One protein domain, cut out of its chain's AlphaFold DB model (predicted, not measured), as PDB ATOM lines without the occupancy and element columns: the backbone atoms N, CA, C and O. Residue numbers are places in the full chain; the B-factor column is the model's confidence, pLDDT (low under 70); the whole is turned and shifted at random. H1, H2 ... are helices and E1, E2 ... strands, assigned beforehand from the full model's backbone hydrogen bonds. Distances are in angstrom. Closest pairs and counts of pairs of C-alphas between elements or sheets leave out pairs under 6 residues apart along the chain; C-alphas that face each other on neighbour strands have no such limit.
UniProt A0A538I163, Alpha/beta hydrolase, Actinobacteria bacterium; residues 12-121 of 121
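AT A GLANCE: This is residues 12 to 121 of the 121 residues of the protein "Alpha/beta hydrolase" of Actinobacteria bacterium (UniProt A0A538I163). A short pair of parallel strands, E1 and E2, lies between two helices, H4 over one face and H6 over the other; H1 and H2 form a separate crossed pair at one end, with little H5 between H2 and H6. From H2, residues 45 to 70 sweep in a wide arc through H3 to E1, leaving an open space between arc and body, and residues 53 to 61 stick out. The 110 printed residues have six named helices and two named strands, in the order H1 H2 H3 E1 H4 E2 H5 H6, and the sheet's order is E1, E2. The class is mostly helix, with 52 residues, under half, in named elements. The whole is only just loose, close to compact, with a radius of gyration of the C-alphas of 16.0 A and spans of 40 by 36 by 22 A.

HOW THE PARTS SIT: H1, residues 23 to 30, touches H2, residues 36 to 44; their closest C-alphas, those of Thr 23 and Ala 43, are 5.5 A apart. Their lines stand at 77 degrees, about perpendicular. H3, residues 52 to 55, touches no helix and is apart from H2. E1, residues 71 to 73, H4, residues 81 to 90, and E2, residues 97 to 99, make a strand-helix-strand unit, two parallel neighbour strands with a helix between them in the chain, and its crossover is right-handed. The closest C-alphas of E1 and H4, those of Ile 72 and Pro 81, are 7.0 A apart. E1 and E2 are parallel at 36 degrees, with N 72 and O 97 at 3.0 A and N 99 and O 72 at 2.9 A, both within hydrogen-bond range. H5, residues 105 to 108, is close to H2 but not clearly touching; the closest C-alphas, those of Asp 38 and Leu 107, are 7.7 A apart. H6, residues 110 to 120, is likewise close to H5 but not clearly touching, with the closest C-alphas, those of Pro 105 and Leu 113, 6.3 A apart. The closest C-alphas of E2 and H6, those of Leu 99 and Leu 113, are 7.6 A apart. H4 and H6 are apart. Every O i to N i+4 pair is within hydrogen-bond range in H1, H2, H4 and H6; H3 and H5 are too short for such a pair, and their single O i to N i+3 pair is within range in H3 but not in H5.

IN THESE COORDINATES: H1 begins at C-alpha 23, (187.959, 35.777, 38.377), and is 10.2 A long; H2 is 12.2 A and H4 14.2 A. E1 begins at C-alpha 71, (185.180, 48.389, 60.890). H6, 15.4 A, ends at C-alpha 120, (179.910, 55.441, 64.288).

THE WHOLE: The two C-alphas farthest apart, those of Asp 14 and Arg 119, are 44.3 A apart. The printed part has no cut. The link from H3 to E1, 15 residues, is long. The mean pLDDT of the printed part is 96.0, and no printed residue is under 70.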
ATOM      1  N   THR A  12     202.090  39.082  38.186       97.75
ATOM      2  CA  THR A  12     202.763  40.383  38.175       97.75
ATOM      3  C   THR A  12     203.116  40.763  36.743       97.75
ATOM      4  O   THR A  12     203.678  39.957  36.008       97.75
ATOM      5  N   ARG A  13     202.789  41.995  36.352       96.44
ATOM      6  CA  ARG A  13     203.184  42.595  35.069       96.44
ATOM      7  C   ARG A  13     204.620  43.132  35.126       96.44
ATOM      8  O   ARG A  13     205.185  43.294  36.205       96.44
ATOM      9  N   ASP A  14     205.181  43.491  33.973       96.75
ATOM     10  CA  ASP A  14     206.533  44.070  33.867       96.75
ATOM     11  C   ASP A  14     206.704  45.371  34.678       96.75
ATOM     12  O   ASP A  14     207.783  45.655  35.194       96.75
ATOM     13  N   ASP A  15     205.626  46.144  34.853       95.75
ATOM     14  CA  ASP A  15     205.575  47.359  35.684       95.75
ATOM     15  C   ASP A  15     205.400  47.066  37.190       95.75
ATOM     16  O   ASP A  15     205.127  47.967  37.985       95.75
ATOM     17  N   CYS A  16     205.567  45.804  37.595       96.50
ATOM     18  CA  CYS A  16     205.316  45.273  38.935       96.50
ATOM     19  C   CYS A  16     203.850  45.315  39.396       96.50
ATOM     20  O   CYS A  16     203.591  44.920  40.536       96.50
ATOM     21  N   ALA A  17     202.891  45.762  38.580       97.56
ATOM     22  CA  ALA A  17     201.493  45.766  38.988       97.56
ATOM     23  C   ALA A  17     200.964  44.329  39.109       97.56
ATOM     24  O   ALA A  17     201.155  43.509  38.204       97.56
ATOM     25  N   SER A  18     200.289  44.023  40.217       97.25
ATOM     26  CA  SER A  18     199.679  42.712  40.428       97.25
ATOM     27  C   SER A  18     198.278  42.668  39.826       97.25
ATOM     28  O   SER A  18     197.526  43.637  39.897       97.25
ATOM     29  N   PHE A  19     197.898  41.549  39.220       97.94
ATOM     30  CA  PHE A  19     196.567  41.365  38.650       97.94
ATOM     31  C   PHE A  19     196.066  39.942  38.875       97.94
ATOM     32  O   PHE A  19     196.836  39.017  39.125       97.94
ATOM     33  N   TRP A  20     194.751  39.770  38.785       97.81
ATOM     34  CA  TRP A  20     194.108  38.466  38.890       97.81
ATOM     35  C   TRP A  20     194.043  37.834  37.492       97.81
ATOM     36  O   TRP A  20     193.336  38.375  36.639       97.81
ATOM     37  N   PRO A  21     194.738  36.712  37.222       96.75
ATOM     38  CA  PRO A  21     194.724  36.072  35.901       96.75
ATOM     39  C   PRO A  21     193.368  35.433  35.558       96.75
ATOM     40  O   PRO A  21     193.095  35.110  34.405       96.75
ATOM     41  N   GLY A  22     192.488  35.274  36.551       95.44
ATOM     42  CA  GLY A  22     191.100  34.864  36.376       95.44
ATOM     43  C   GLY A  22     190.235  35.282  37.564       95.44
ATOM     44  O   GLY A  22     190.735  35.598  38.645       95.44
ATOM     45  N   THR A  23     188.916  35.259  37.384       96.44
ATOM     46  CA  THR A  23     187.959  35.777  38.377       96.44
ATOM     47  C   THR A  23     187.679  34.813  39.525       96.44
ATOM     48  O   THR A  23     187.294  35.250  40.601       96.44
ATOM     49  N   ALA A  24     187.898  33.506  39.349       97.19
ATOM     50  CA  ALA A  24     187.490  32.503  40.335       97.19
ATOM     51  C   ALA A  24     188.140  32.710  41.714       97.19
ATOM     52  O   ALA A  24     187.473  32.588  42.738       97.19
ATOM     53  N   ALA A  25     189.436  33.023  41.754       97.44
ATOM     54  CA  ALA A  25     190.119  33.290  43.015       97.44
ATOM     55  C   ALA A  25     189.694  34.632  43.625       97.44
ATOM     56  O   ALA A  25     189.431  34.690  44.823       97.44
ATOM     57  N   ALA A  26     189.528  35.664  42.794       97.94
ATOM     58  CA  ALA A  26     189.034  36.963  43.235       97.94
ATOM     59  C   ALA A  26     187.631  36.862  43.849       97.94
ATOM     60  O   ALA A  26     187.401  37.400  44.924       97.94
ATOM     61  N   ILE A  27     186.719  36.105  43.232       98.56
ATOM     62  CA  ILE A  27     185.376  35.844  43.769       98.56
ATOM     63  C   ILE A  27     185.466  35.158  45.132       98.56
ATOM     64  O   ILE A  27     184.846  35.614  46.087       98.56
ATOM     65  N   ARG A  28     186.281  34.103  45.264       97.81
ATOM     66  CA  ARG A  28     186.440  33.389  46.543       97.81
ATOM     67  C   ARG A  28     187.016  34.254  47.664       97.81
ATOM     68  O   ARG A  28     186.711  33.976  48.821       97.81
ATOM     69  N   CYS A  29     187.870  35.224  47.342       97.69
ATOM     70  CA  CYS A  29     188.531  36.080  48.325       97.69
ATOM     71  C   CYS A  29     187.717  37.341  48.641       97.69
ATOM     72  O   CYS A  29     187.520  37.653  49.810       97.69
ATOM     73  N   PHE A  30     187.225  38.049  47.624       98.19
ATOM     74  CA  PHE A  30     186.621  39.374  47.780       98.19
ATOM     75  C   PHE A  30     185.092  39.389  47.786       98.19
ATOM     76  O   PHE A  30     184.515  40.301  48.374       98.19
ATOM     77  N   TYR A  31     184.443  38.419  47.137       98.50
ATOM     78  CA  TYR A  31     183.008  38.477  46.812       98.50
ATOM     79  C   TYR A  31     182.265  37.176  47.149       98.50
ATOM     80  O   TYR A  31     181.256  36.850  46.530       98.50
ATOM     81  N   HIS A  32     182.786  36.383  48.086       98.00
ATOM     82  CA  HIS A  32     182.290  35.027  48.344       98.00
ATOM     83  C   HIS A  32     180.906  34.983  49.003       98.00
ATOM     84  O   HIS A  32     180.268  33.933  49.009       98.00
ATOM     85  N   ASP A  33     180.490  36.099  49.588       98.06
ATOM     86  CA  ASP A  33     179.212  36.328  50.251       98.06
ATOM     87  C   ASP A  33     178.281  37.243  49.433       98.06
ATOM     88  O   ASP A  33     177.188  37.574  49.885       98.06
ATOM     89  N   CYS A  34     178.687  37.628  48.218       98.50
ATOM     90  CA  CYS A  34     177.829  38.321  47.259       98.50
ATOM     91  C   CYS A  34     176.910  37.331  46.524       98.50
ATOM     92  O   CYS A  34     177.145  36.119  46.505       98.50
ATOM     93  N   THR A  35     175.884  37.853  45.843       98.25
ATOM     94  CA  THR A  35     175.142  37.046  44.867       98.25
ATOM     95  C   THR A  35     176.079  36.603  43.729       98.25
ATOM     96  O   THR A  35     177.066  37.292  43.448       98.25
ATOM     97  N   PRO A  36     175.811  35.472  43.044       97.94
ATOM     98  CA  PRO A  36     176.651  35.032  41.931       97.94
ATOM     99  C   PRO A  36     176.814  36.090  40.833       97.94
ATOM    100  O   PRO A  36     177.920  36.268  40.321       97.94
ATOM    101  N   ASP A  37     175.741  36.816  40.513       98.19
ATOM    102  CA  ASP A  37     175.748  37.848  39.474       98.19
ATOM    103  C   ASP A  37     176.609  39.049  39.890       98.19
ATOM    104  O   ASP A  37     177.480  39.473  39.124       98.19
ATOM    105  N   ASP A  38     176.452  39.536  41.126       98.50
ATOM    106  CA  ASP A  38     177.264  40.636  41.659       98.50
ATOM    107  C   ASP A  38     178.741  40.248  41.759       98.50
ATOM    108  O   ASP A  38     179.618  41.044  41.423       98.50
ATOM    109  N   ALA A  39     179.035  39.014  42.177       98.56
ATOM    110  CA  ALA A  39     180.399  38.518  42.296       98.56
ATOM    111  C   ALA A  39     181.100  38.440  40.932       98.56
ATOM    112  O   ALA A  39     182.252  38.865  40.799       98.56
ATOM    113  N   VAL A  40     180.412  37.921  39.907       98.19
ATOM    114  CA  VAL A  40     180.936  37.857  38.534       98.19
ATOM    115  C   VAL A  40     181.139  39.259  37.972       98.19
ATOM    116  O   VAL A  40     182.206  39.545  37.420       98.19
ATOM    117  N   TRP A  41     180.152  40.141  38.142       98.56
ATOM    118  CA  TRP A  41     180.250  41.526  37.701       98.56
ATOM    119  C   TRP A  41     181.422  42.248  38.378       98.56
ATOM    120  O   TRP A  41     182.282  42.798  37.691       98.56
ATOM    121  N   ALA A  42     181.517  42.206  39.708       98.56
ATOM    122  CA  ALA A  42     182.553  42.910  40.460       98.56
ATOM    123  C   ALA A  42     183.956  42.380  40.136       98.56
ATOM    124  O   ALA A  42     184.865  43.166  39.862       98.56
ATOM    125  N   ALA A  43     184.129  41.055  40.064       98.38
ATOM    126  CA  ALA A  43     185.405  40.457  39.685       98.38
ATOM    127  C   ALA A  43     185.823  40.818  38.249       98.38
ATOM    128  O   ALA A  43     187.010  41.008  37.993       98.38
ATOM    129  N   GLY A  44     184.866  40.966  37.326       97.94
ATOM    130  CA  GLY A  44     185.119  41.432  35.959       97.94
ATOM    131  C   GLY A  44     185.570  42.896  35.862       97.94
ATOM    132  O   GLY A  44     186.134  43.294  34.845       97.94
ATOM    133  N   ASN A  45     185.363  43.694  36.913       97.88
ATOM    134  CA  ASN A  45     185.803  45.089  36.981       97.88
ATOM    135  C   ASN A  45     187.201  45.262  37.602       97.88
ATOM    136  O   ASN A  45     187.718  46.384  37.620       97.88
ATOM    137  N   LEU A  46     187.826  44.191  38.104       98.00
ATOM    138  CA  LEU A  46     189.169  44.256  38.678       98.00
ATOM    139  C   LEU A  46     190.208  44.652  37.624       98.00
ATOM    140  O   LEU A  46     190.140  44.275  36.455       98.00
ATOM    141  N   ARG A  47     191.205  45.420  38.062       97.31
ATOM    142  CA  ARG A  47     192.319  45.901  37.238       97.31
ATOM    143  C   ARG A  47     193.637  45.602  37.937       97.31
ATOM    144  O   ARG A  47     193.651  45.216  39.104       97.31
ATOM    145  N   ALA A  48     194.740  45.785  37.219       97.88
ATOM    146  CA  ALA A  48     196.061  45.656  37.813       97.88
ATOM    147  C   ALA A  48     196.257  46.709  38.924       97.88
ATOM    148  O   ALA A  48     196.031  47.898  38.697       97.88
ATOM    149  N   GLN A  49     196.675  46.263  40.108       96.56
ATOM    150  CA  GLN A  49     196.985  47.088  41.267       96.56
ATOM    151  C   GLN A  49     198.460  47.492  41.219       96.56
ATOM    152  O   GLN A  49     199.346  46.639  41.172       96.56
ATOM    153  N   ALA A  50     198.734  48.796  41.245       97.25
ATOM    154  CA  ALA A  50     200.103  49.305  41.257       97.25
ATOM    155  C   ALA A  50     200.866  48.847  42.515       97.25
ATOM    156  O   ALA A  50     200.298  48.778  43.604       97.25
ATOM    157  N   ALA A  51     202.169  48.584  42.377       95.88
ATOM    158  CA  ALA A  51     203.015  48.149  43.493       95.88
ATOM    159  C   ALA A  51     203.479  49.293  44.407       95.88
ATOM    160  O   ALA A  51     203.831  49.049  45.557       95.88
ATOM    161  N   ALA A  52     203.522  50.529  43.899       95.50
ATOM    162  CA  ALA A  52     204.065  51.672  44.633       95.50
ATOM    163  C   ALA A  52     203.387  51.897  46.003       95.50
ATOM    164  O   ALA A  52     204.113  51.949  46.995       95.50
ATOM    165  N   PRO A  53     202.040  51.884  46.130       93.44
ATOM    166  CA  PRO A  53     201.379  52.120  47.417       93.44
ATOM    167  C   PRO A  53     201.708  51.108  48.522       93.44
ATOM    168  O   PRO A  53     201.528  51.421  49.691       93.44
ATOM    169  N   SER A  54     202.160  49.893  48.184       89.56
ATOM    170  CA  SER A  54     202.558  48.886  49.181       89.56
ATOM    171  C   SER A  54     204.059  48.870  49.478       89.56
ATOM    172  O   SER A  54     204.486  48.170  50.395       89.56
ATOM    173  N   ARG A  55     204.868  49.601  48.700       92.56
ATOM    174  CA  ARG A  55     206.335  49.634  48.812       92.56
ATOM    175  C   ARG A  55     206.866  50.956  49.343       92.56
ATOM    176  O   ARG A  55     207.925  50.973  49.965       92.56
ATOM    177  N   GLU A  56     206.186  52.050  49.037       95.25
ATOM    178  CA  GLU A  56     206.616  53.377  49.445       95.25
ATOM    179  C   GLU A  56     206.336  53.616  50.928       95.25
ATOM    180  O   GLU A  56     205.352  53.138  51.495       95.25
ATOM    181  N   VAL A  57     207.237  54.361  51.561       94.06
ATOM    182  CA  VAL A  57     207.093  54.749  52.961       94.06
ATOM    183  C   VAL A  57     206.002  55.809  53.057       94.06
ATOM    184  O   VAL A  57     206.015  56.792  52.316       94.06
ATOM    185  N   TRP A  58     205.068  55.617  53.989       90.81
ATOM    186  CA  TRP A  58     204.071  56.631  54.310       90.81
ATOM    187  C   TRP A  58     204.769  57.926  54.767       90.81
ATOM    188  O   TRP A  58     205.590  57.868  55.682       90.81
ATOM    189  N   PRO A  59     204.481  59.088  54.153       93.25
ATOM    190  CA  PRO A  59     205.319  60.277  54.306       93.25
ATOM    191  C   PRO A  59     205.073  61.072  55.596       93.25
ATOM    192  O   PRO A  59     205.790  62.039  55.838       93.25
ATOM    193  N   LEU A  60     204.046  60.736  56.386       93.00
ATOM    194  CA  LEU A  60     203.749  61.444  57.636       93.00
ATOM    195  C   LEU A  60     204.389  60.733  58.827       93.00
ATOM    196  O   LEU A  60     204.309  59.512  58.938       93.00
ATOM    197  N   ASP A  61     204.919  61.516  59.764       91.81
ATOM    198  CA  ASP A  61     205.523  61.005  61.001       91.81
ATOM    199  C   ASP A  61     204.489  60.433  61.987       91.81
ATOM    200  O   ASP A  61     204.828  59.641  62.866       91.81
ATOM    201  N   ALA A  62     203.223  60.843  61.859       90.50
ATOM    202  CA  ALA A  62     202.122  60.381  62.692       90.50
ATOM    203  C   ALA A  62     200.789  60.415  61.933       90.50
ATOM    204  O   ALA A  62     200.618  61.144  60.951       90.50
ATOM    205  N   MET A  63     199.818  59.642  62.420       89.75
ATOM    206  CA  MET A  63     198.437  59.729  61.947       89.75
ATOM    207  C   MET A  63     197.811  61.070  62.362       89.75
ATOM    208  O   MET A  63     198.063  61.518  63.482       89.75
ATOM    209  N   PRO A  64     196.961  61.688  61.520       91.56
ATOM    210  CA  PRO A  64     196.249  62.910  61.885       91.56
ATOM    211  C   PRO A  64     195.425  62.748  63.167       91.56
ATOM    212  O   PRO A  64     194.815  61.699  63.397       91.56
ATOM    213  N   ASP A  65     195.374  63.804  63.979       92.62
ATOM    214  CA  ASP A  65     194.554  63.861  65.193       92.62
ATOM    215  C   ASP A  65     193.086  64.134  64.834       92.62
ATOM    216  O   ASP A  65     192.581  65.251  64.923       92.62
ATOM    217  N   VAL A  66     192.433  63.101  64.304       93.50
ATOM    218  CA  VAL A  66     191.014  63.085  63.949       93.50
ATOM    219  C   VAL A  66     190.350  61.864  64.565       93.50
ATOM    220  O   VAL A  66     190.977  60.807  64.723       93.50
ATOM    221  N   GLU A  67     189.063  62.012  64.873       93.94
ATOM    222  CA  GLU A  67     188.223  60.889  65.261       93.94
ATOM    223  C   GLU A  67     188.222  59.831  64.156       93.94
ATOM    224  O   GLU A  67     188.210  60.136  62.958       93.94
ATOM    225  N   ARG A  68     188.312  58.570  64.571       93.75
ATOM    226  CA  ARG A  68     188.453  57.442  63.662       93.75
ATOM    227  C   ARG A  68     187.746  56.224  64.221       93.75
ATOM    228  O   ARG A  68     187.777  55.962  65.420       93.75
ATOM    229  N   THR A  69     187.198  55.428  63.320       96.00
ATOM    230  CA  THR A  69     186.623  54.125  63.637       96.00
ATOM    231  C   THR A  69     187.206  53.093  62.690       96.00
ATOM    232  O   THR A  69     187.433  53.372  61.513       96.00
ATOM    233  N   SER A  70     187.447  51.891  63.208       96.56
ATOM    234  CA  SER A  70     187.817  50.730  62.404       96.56
ATOM    235  C   SER A  70     186.628  49.776  62.339       96.56
ATOM    236  O   SER A  70     186.093  49.397  63.380       96.56
ATOM    237  N   ILE A  71     186.209  49.405  61.129       96.94
ATOM    238  CA  ILE A  71     185.180  48.389  60.890       96.94
ATOM    239  C   ILE A  71     185.879  47.187  60.263       96.94
ATOM    240  O   ILE A  71     186.514  47.325  59.217       96.94
ATOM    241  N   ILE A  72     185.757  46.012  60.879       96.94
ATOM    242  CA  ILE A  72     186.295  44.762  60.331       96.94
ATOM    243  C   ILE A  72     185.167  43.772  60.055       96.94
ATOM    244  O   ILE A  72     184.164  43.748  60.765       96.94
ATOM    245  N   CYS A  73     185.343  42.942  59.033       96.88
ATOM    246  CA  CYS A  73     184.378  41.908  58.669       96.88
ATOM    247  C   CYS A  73     184.843  40.543  59.198       96.88
ATOM    248  O   CYS A  73     186.026  40.208  59.100       96.88
ATOM    249  N   ARG A  74     183.935  39.777  59.816       94.38
ATOM    250  CA  ARG A  74     184.274  38.535  60.537       94.38
ATOM    251  C   ARG A  74     184.686  37.380  59.629       94.38
ATOM    252  O   ARG A  74     185.574  36.617  60.006       94.38
ATOM    253  N   ASP A  75     184.102  37.282  58.440       95.94
ATOM    254  CA  ASP A  75     184.322  36.184  57.490       95.94
ATOM    255  C   ASP A  75     185.370  36.549  56.428       95.94
ATOM    256  O   ASP A  75     185.293  36.126  55.272       95.94
ATOM    257  N   GLU A  76     186.356  37.371  56.801       95.38
ATOM    258  CA  GLU A  76     187.335  37.894  55.857       95.38
ATOM    259  C   GLU A  76     188.200  36.792  55.216       95.38
ATOM    260  O   GLU A  76     188.687  35.882  55.891       95.38
ATOM    261  N   ARG A  77     188.444  36.896  53.903       96.81
ATOM    262  CA  ARG A  77     189.251  35.950  53.113       96.81
ATOM    263  C   ARG A  77     190.409  36.592  52.341       96.81
ATOM    264  O   ARG A  77     191.020  35.931  51.498       96.81
ATOM    265  N   CYS A  78     190.741  37.848  52.631       95.94
ATOM    266  CA  CYS A  78     191.943  38.517  52.140       95.94
ATOM    267  C   CYS A  78     192.880  38.887  53.300       95.94
ATOM    268  O   CYS A  78     193.983  38.344  53.393       95.94
ATOM    269  N   ILE A  79     192.442  39.733  54.228       95.62
ATOM    270  CA  ILE A  79     193.212  40.223  55.374       95.62
ATOM    271  C   ILE A  79     192.790  39.464  56.631       95.62
ATOM    272  O   ILE A  79     191.610  39.315  56.915       95.62
ATOM    273  N   SER A  80     193.759  38.987  57.412       94.75
ATOM    274  CA  SER A  80     193.494  38.317  58.684       94.75
ATOM    275  C   SER A  80     192.718  39.246  59.632       94.75
ATOM    276  O   SER A  80     193.197  40.352  59.924       94.75
ATOM    277  N   PRO A  81     191.561  38.805  60.166       93.94
ATOM    278  CA  PRO A  81     190.835  39.558  61.182       93.94
ATOM    279  C   PRO A  81     191.680  39.819  62.432       93.94
ATOM    280  O   PRO A  81     191.632  40.908  62.989       93.94
ATOM    281  N   GLU A  82     192.509  38.858  62.851       94.94
ATOM    282  CA  GLU A  82     193.433  39.027  63.980       94.94
ATOM    283  C   GLU A  82     194.433  40.154  63.716       94.94
ATOM    284  O   GLU A  82     194.552  41.074  64.520       94.94
ATOM    285  N   TRP A  83     195.078  40.136  62.546       96.56
ATOM    286  CA  TRP A  83     196.015  41.191  62.163       96.56
ATOM    287  C   TRP A  83     195.333  42.567  62.123       96.56
ATOM    288  O   TRP A  83     195.891  43.550  62.607       96.56
ATOM    289  N   SER A  84     194.103  42.633  61.608       96.75
ATOM    290  CA  SER A  84     193.326  43.877  61.535       96.75
ATOM    291  C   SER A  84     192.945  44.410  62.921       96.75
ATOM    292  O   SER A  84     192.988  45.623  63.141       96.75
ATOM    293  N   ARG A  85     192.631  43.529  63.883       96.44
ATOM    294  CA  ARG A  85     192.406  43.912  65.288       96.44
ATOM    295  C   ARG A  85     193.675  44.487  65.913       96.44
ATOM    296  O   ARG A  85     193.609  45.561  66.505       96.44
ATOM    297  N   THR A  86     194.823  43.834  65.718       97.12
ATOM    298  CA  THR A  86     196.120  44.338  66.199       97.12
ATOM    299  C   THR A  86     196.424  45.719  65.629       97.12
ATOM    300  O   THR A  86     196.731  46.633  66.385       97.12
ATOM    301  N   MET A  87     196.264  45.924  64.318       96.31
ATOM    302  CA  MET A  87     196.518  47.233  63.703       96.31
ATOM    303  C   MET A  87     195.517  48.302  64.145       96.31
ATOM    304  O   MET A  87     195.905  49.451  64.344       96.31
ATOM    305  N   SER A  88     194.253  47.942  64.371       96.69
ATOM    306  CA  SER A  88     193.267  48.880  64.926       96.69
ATOM    307  C   SER A  88     193.686  49.364  66.319       96.69
ATOM    308  O   SER A  88     193.640  50.560  66.594       96.69
ATOM    309  N   ALA A  89     194.179  48.465  67.171       96.19
ATOM    310  CA  ALA A  89     194.641  48.827  68.505       96.19
ATOM    311  C   ALA A  89     195.977  49.592  68.483       96.19
ATOM    312  O   ALA A  89     196.086  50.654  69.087       96.19
ATOM    313  N   GLU A  90     196.986  49.076  67.783       95.19
ATOM    314  CA  GLU A  90     198.362  49.586  67.856       95.19
ATOM    315  C   GLU A  90     198.619  50.796  66.954       95.19
ATOM    316  O   GLU A  90     199.367  51.690  67.339       95.19
ATOM    317  N   GLN A  91     198.016  50.843  65.761       92.25
ATOM    318  CA  GLN A  91     198.232  51.933  64.796       92.25
ATOM    319  C   GLN A  91     197.141  52.999  64.880       92.25
ATOM    320  O   GLN A  91     197.400  54.186  64.670       92.25
ATOM    321  N   LEU A  92     195.902  52.584  65.168       93.56
ATOM    322  CA  LEU A  92     194.764  53.498  65.217       93.56
ATOM    323  C   LEU A  92     194.347  53.878  66.641       93.56
ATOM    324  O   LEU A  92     193.681  54.896  66.790       93.56
ATOM    325  N   GLY A  93     194.747  53.130  67.674       95.00
ATOM    326  CA  GLY A  93     194.347  53.408  69.055       95.00
ATOM    327  C   GLY A  93     192.863  53.145  69.334       95.00
ATOM    328  O   GLY A  93     192.325  53.685  70.296       95.00
ATOM    329  N   VAL A  94     192.190  52.339  68.504       96.00
ATOM    330  CA  VAL A  94     190.745  52.078  68.608       96.00
ATOM    331  C   VAL A  94     190.443  50.590  68.705       96.00
ATOM    332  O   VAL A  94     191.155  49.747  68.158       96.00
ATOM    333  N   GLN A  95     189.343  50.259  69.378       96.06
ATOM    334  CA  GLN A  95     188.756  48.925  69.277       96.06
ATOM    335  C   GLN A  95     187.897  48.867  68.010       96.06
ATOM    336  O   GLN A  95     187.062  49.755  67.819       96.06
ATOM    337  N   PRO A  96     188.096  47.878  67.124       96.50
ATOM    338  CA  PRO A  96     187.289  47.783  65.922       96.50
ATOM    339  C   PRO A  96     185.858  47.367  66.267       96.50
ATOM    340  O   PRO A  96     185.634  46.541  67.153       96.50
ATOM    341  N   VAL A  97     184.894  47.899  65.521       96.69
ATOM    342  CA  VAL A  97     183.548  47.328  65.464       96.69
ATOM    343  C   VAL A  97     183.524  46.234  64.406       96.69
ATOM    344  O   VAL A  97     184.205  46.311  63.381       96.69
ATOM    345  N   GLU A  98     182.754  45.188  64.663       95.62
ATOM    346  CA  GLU A  98     182.747  44.009  63.808       95.62
ATOM    347  C   GLU A  98     181.405  43.841  63.091       95.62
ATOM    348  O   GLU A  98     180.345  43.829  63.724       95.62
ATOM    349  N   LEU A  99     181.479  43.644  61.777       96.75
ATOM    350  CA  LEU A  99     180.360  43.367  60.885       96.75
ATOM    351  C   LEU A  99     180.412  41.905  60.411       96.75
ATOM    352  O   LEU A  99     181.493  41.328  60.267       96.75
ATOM    353  N   ASP A 100     179.251  41.297  60.171       96.19
ATOM    354  CA  ASP A 100     179.181  39.985  59.517       96.19
ATOM    355  C   ASP A 100     179.516  40.098  58.023       96.19
ATOM    356  O   ASP A 100     179.252  41.125  57.397       96.19
ATOM    357  N   GLY A 101     180.059  39.030  57.433       96.50
ATOM    358  CA  GLY A 101     180.409  38.989  56.011       96.50
ATOM    359  C   GLY A 101     181.904  39.097  55.724       96.50
ATOM    360  O   GLY A 101     182.748  39.030  56.622       96.50
ATOM    361  N   GLY A 102     182.219  39.193  54.434       97.06
ATOM    362  CA  GLY A 102     183.568  39.147  53.880       97.06
ATOM    363  C   GLY A 102     184.144  40.509  53.500       97.06
ATOM    364  O   GLY A 102     183.763  41.548  54.022       97.06
ATOM    365  N   HIS A 103     185.084  40.496  52.554       97.81
ATOM    366  CA  HIS A 103     185.887  41.659  52.163       97.81
ATOM    367  C   HIS A 103     185.090  42.860  51.636       97.81
ATOM    368  O   HIS A 103     185.547  43.998  51.742       97.81
ATOM    369  N   SER A 104     183.932  42.608  51.016       98.19
ATOM    370  CA  SER A 104     183.182  43.615  50.256       98.19
ATOM    371  C   SER A 104     181.778  43.852  50.829       98.19
ATOM    372  O   SER A 104     180.789  43.687  50.107       98.19
ATOM    373  N   PRO A 105     181.643  44.286  52.099       97.62
ATOM    374  CA  PRO A 105     180.334  44.531  52.713       97.62
ATOM    375  C   PRO A 105     179.564  45.651  52.001       97.62
ATOM    376  O   PRO A 105     178.338  45.657  52.003       97.62
ATOM    377  N   PHE A 106     180.268  46.560  51.319       97.62
ATOM    378  CA  PHE A 106     179.666  47.602  50.482       97.62
ATOM    379  C   PHE A 106     178.881  47.044  49.285       97.62
ATOM    380  O   PHE A 106     178.076  47.771  48.710       97.62
ATOM    381  N   LEU A 107     179.114  45.784  48.907       98.00
ATOM    382  CA  LEU A 107     178.388  45.095  47.842       98.00
ATOM    383  C   LEU A 107     177.472  44.002  48.405       98.00
ATOM    384  O   LEU A 107     176.303  43.949  48.043       98.00
ATOM    385  N   ALA A 108     177.976  43.169  49.321       98.12
ATOM    386  CA  ALA A 108     177.216  42.050  49.878       98.12
ATOM    387  C   ALA A 108     176.115  42.491  50.861       98.12
ATOM    388  O   ALA A 108     175.058  41.869  50.933       98.12
ATOM    389  N   ARG A 109     176.366  43.550  51.643       97.56
ATOM    390  CA  ARG A 109     175.518  43.997  52.765       97.56
ATOM    391  C   ARG A 109     175.459  45.531  52.876       97.56
ATOM    392  O   ARG A 109     175.694  46.083  53.954       97.56
ATOM    393  N   PRO A 110     175.142  46.260  51.790       97.81
ATOM    394  CA  PRO A 110     175.262  47.719  51.758       97.81
ATOM    395  C   PRO A 110     174.404  48.425  52.815       97.81
ATOM    396  O   PRO A 110     174.840  49.421  53.382       97.81
ATOM    397  N   ALA A 111     173.207  47.903  53.116       98.12
ATOM    398  CA  ALA A 111     172.326  48.477  54.133       98.12
ATOM    399  C   ALA A 111     172.894  48.327  55.554       98.12
ATOM    400  O   ALA A 111     172.909  49.296  56.307       98.12
ATOM    401  N   GLU A 112     173.409  47.141  55.897       97.88
ATOM    402  CA  GLU A 112     174.013  46.881  57.212       97.88
ATOM    403  C   GLU A 112     175.280  47.724  57.412       97.88
ATOM    404  O   GLU A 112     175.474  48.324  58.470       97.88
ATOM    405  N   LEU A 113     176.122  47.830  56.374       97.88
ATOM    406  CA  LEU A 113     177.304  48.688  56.415       97.88
ATOM    407  C   LEU A 113     176.922  50.167  56.576       97.88
ATOM    408  O   LEU A 113     177.530  50.863  57.384       97.88
ATOM    409  N   ALA A 114     175.923  50.651  55.833       98.19
ATOM    410  CA  ALA A 114     175.468  52.035  55.926       98.19
ATOM    411  C   ALA A 114     174.903  52.361  57.316       98.19
ATOM    412  O   ALA A 114     175.207  53.416  57.870       98.19
ATOM    413  N   GLU A 115     174.127  51.446  57.900       97.69
ATOM    414  CA  GLU A 115     173.619  51.591  59.263       97.69
ATOM    415  C   GLU A 115     174.757  51.613  60.290       97.69
ATOM    416  O   GLU A 115     174.740  52.444  61.197       97.69
ATOM    417  N   MET A 116     175.769  50.751  60.138       96.44
ATOM    418  CA  MET A 116     176.953  50.769  60.998       96.44
ATOM    419  C   MET A 116     177.684  52.109  60.896       96.44
ATOM    420  O   MET A 116     177.953  52.722  61.924       96.44
ATOM    421  N   ILE A 117     177.955  52.590  59.676       96.81
ATOM    422  CA  ILE A 117     178.614  53.882  59.442       96.81
ATOM    423  C   ILE A 117     177.820  55.011  60.109       96.81
ATOM    424  O   ILE A 117     178.396  55.794  60.849       96.81
ATOM    425  N   ALA A 118     176.498  55.061  59.931       96.75
ATOM    426  CA  ALA A 118     175.656  56.094  60.536       96.75
ATOM    427  C   ALA A 118     175.639  56.076  62.076       96.75
ATOM    428  O   ALA A 118     175.271  57.075  62.684       96.75
ATOM    429  N   ARG A 119     175.999  54.950  62.707       93.31
ATOM    430  CA  ARG A 119     176.102  54.814  64.170       93.31
ATOM    431  C   ARG A 119     177.478  55.185  64.722       93.31
ATOM    432  O   ARG A 119     177.577  55.410  65.925       93.31
ATOM    433  N   VAL A 120     178.520  55.148  63.888       89.19
ATOM    434  CA  VAL A 120     179.910  55.441  64.288       89.19
ATOM    435  C   VAL A 120     180.411  56.804  63.798       89.19
ATOM    436  O   VAL A 120     181.525  57.187  64.141       89.19
ATOM    437  N   LEU A 121     179.607  57.502  62.990       79.75
ATOM    438  CA  LEU A 121     179.707  58.940  62.725       79.75
ATOM    439  C   LEU A 121     179.051  59.738  63.857       79.75
ATOM    440  O   LEU A 121     179.511  60.876  64.086       79.75
TER     441      LEU A 121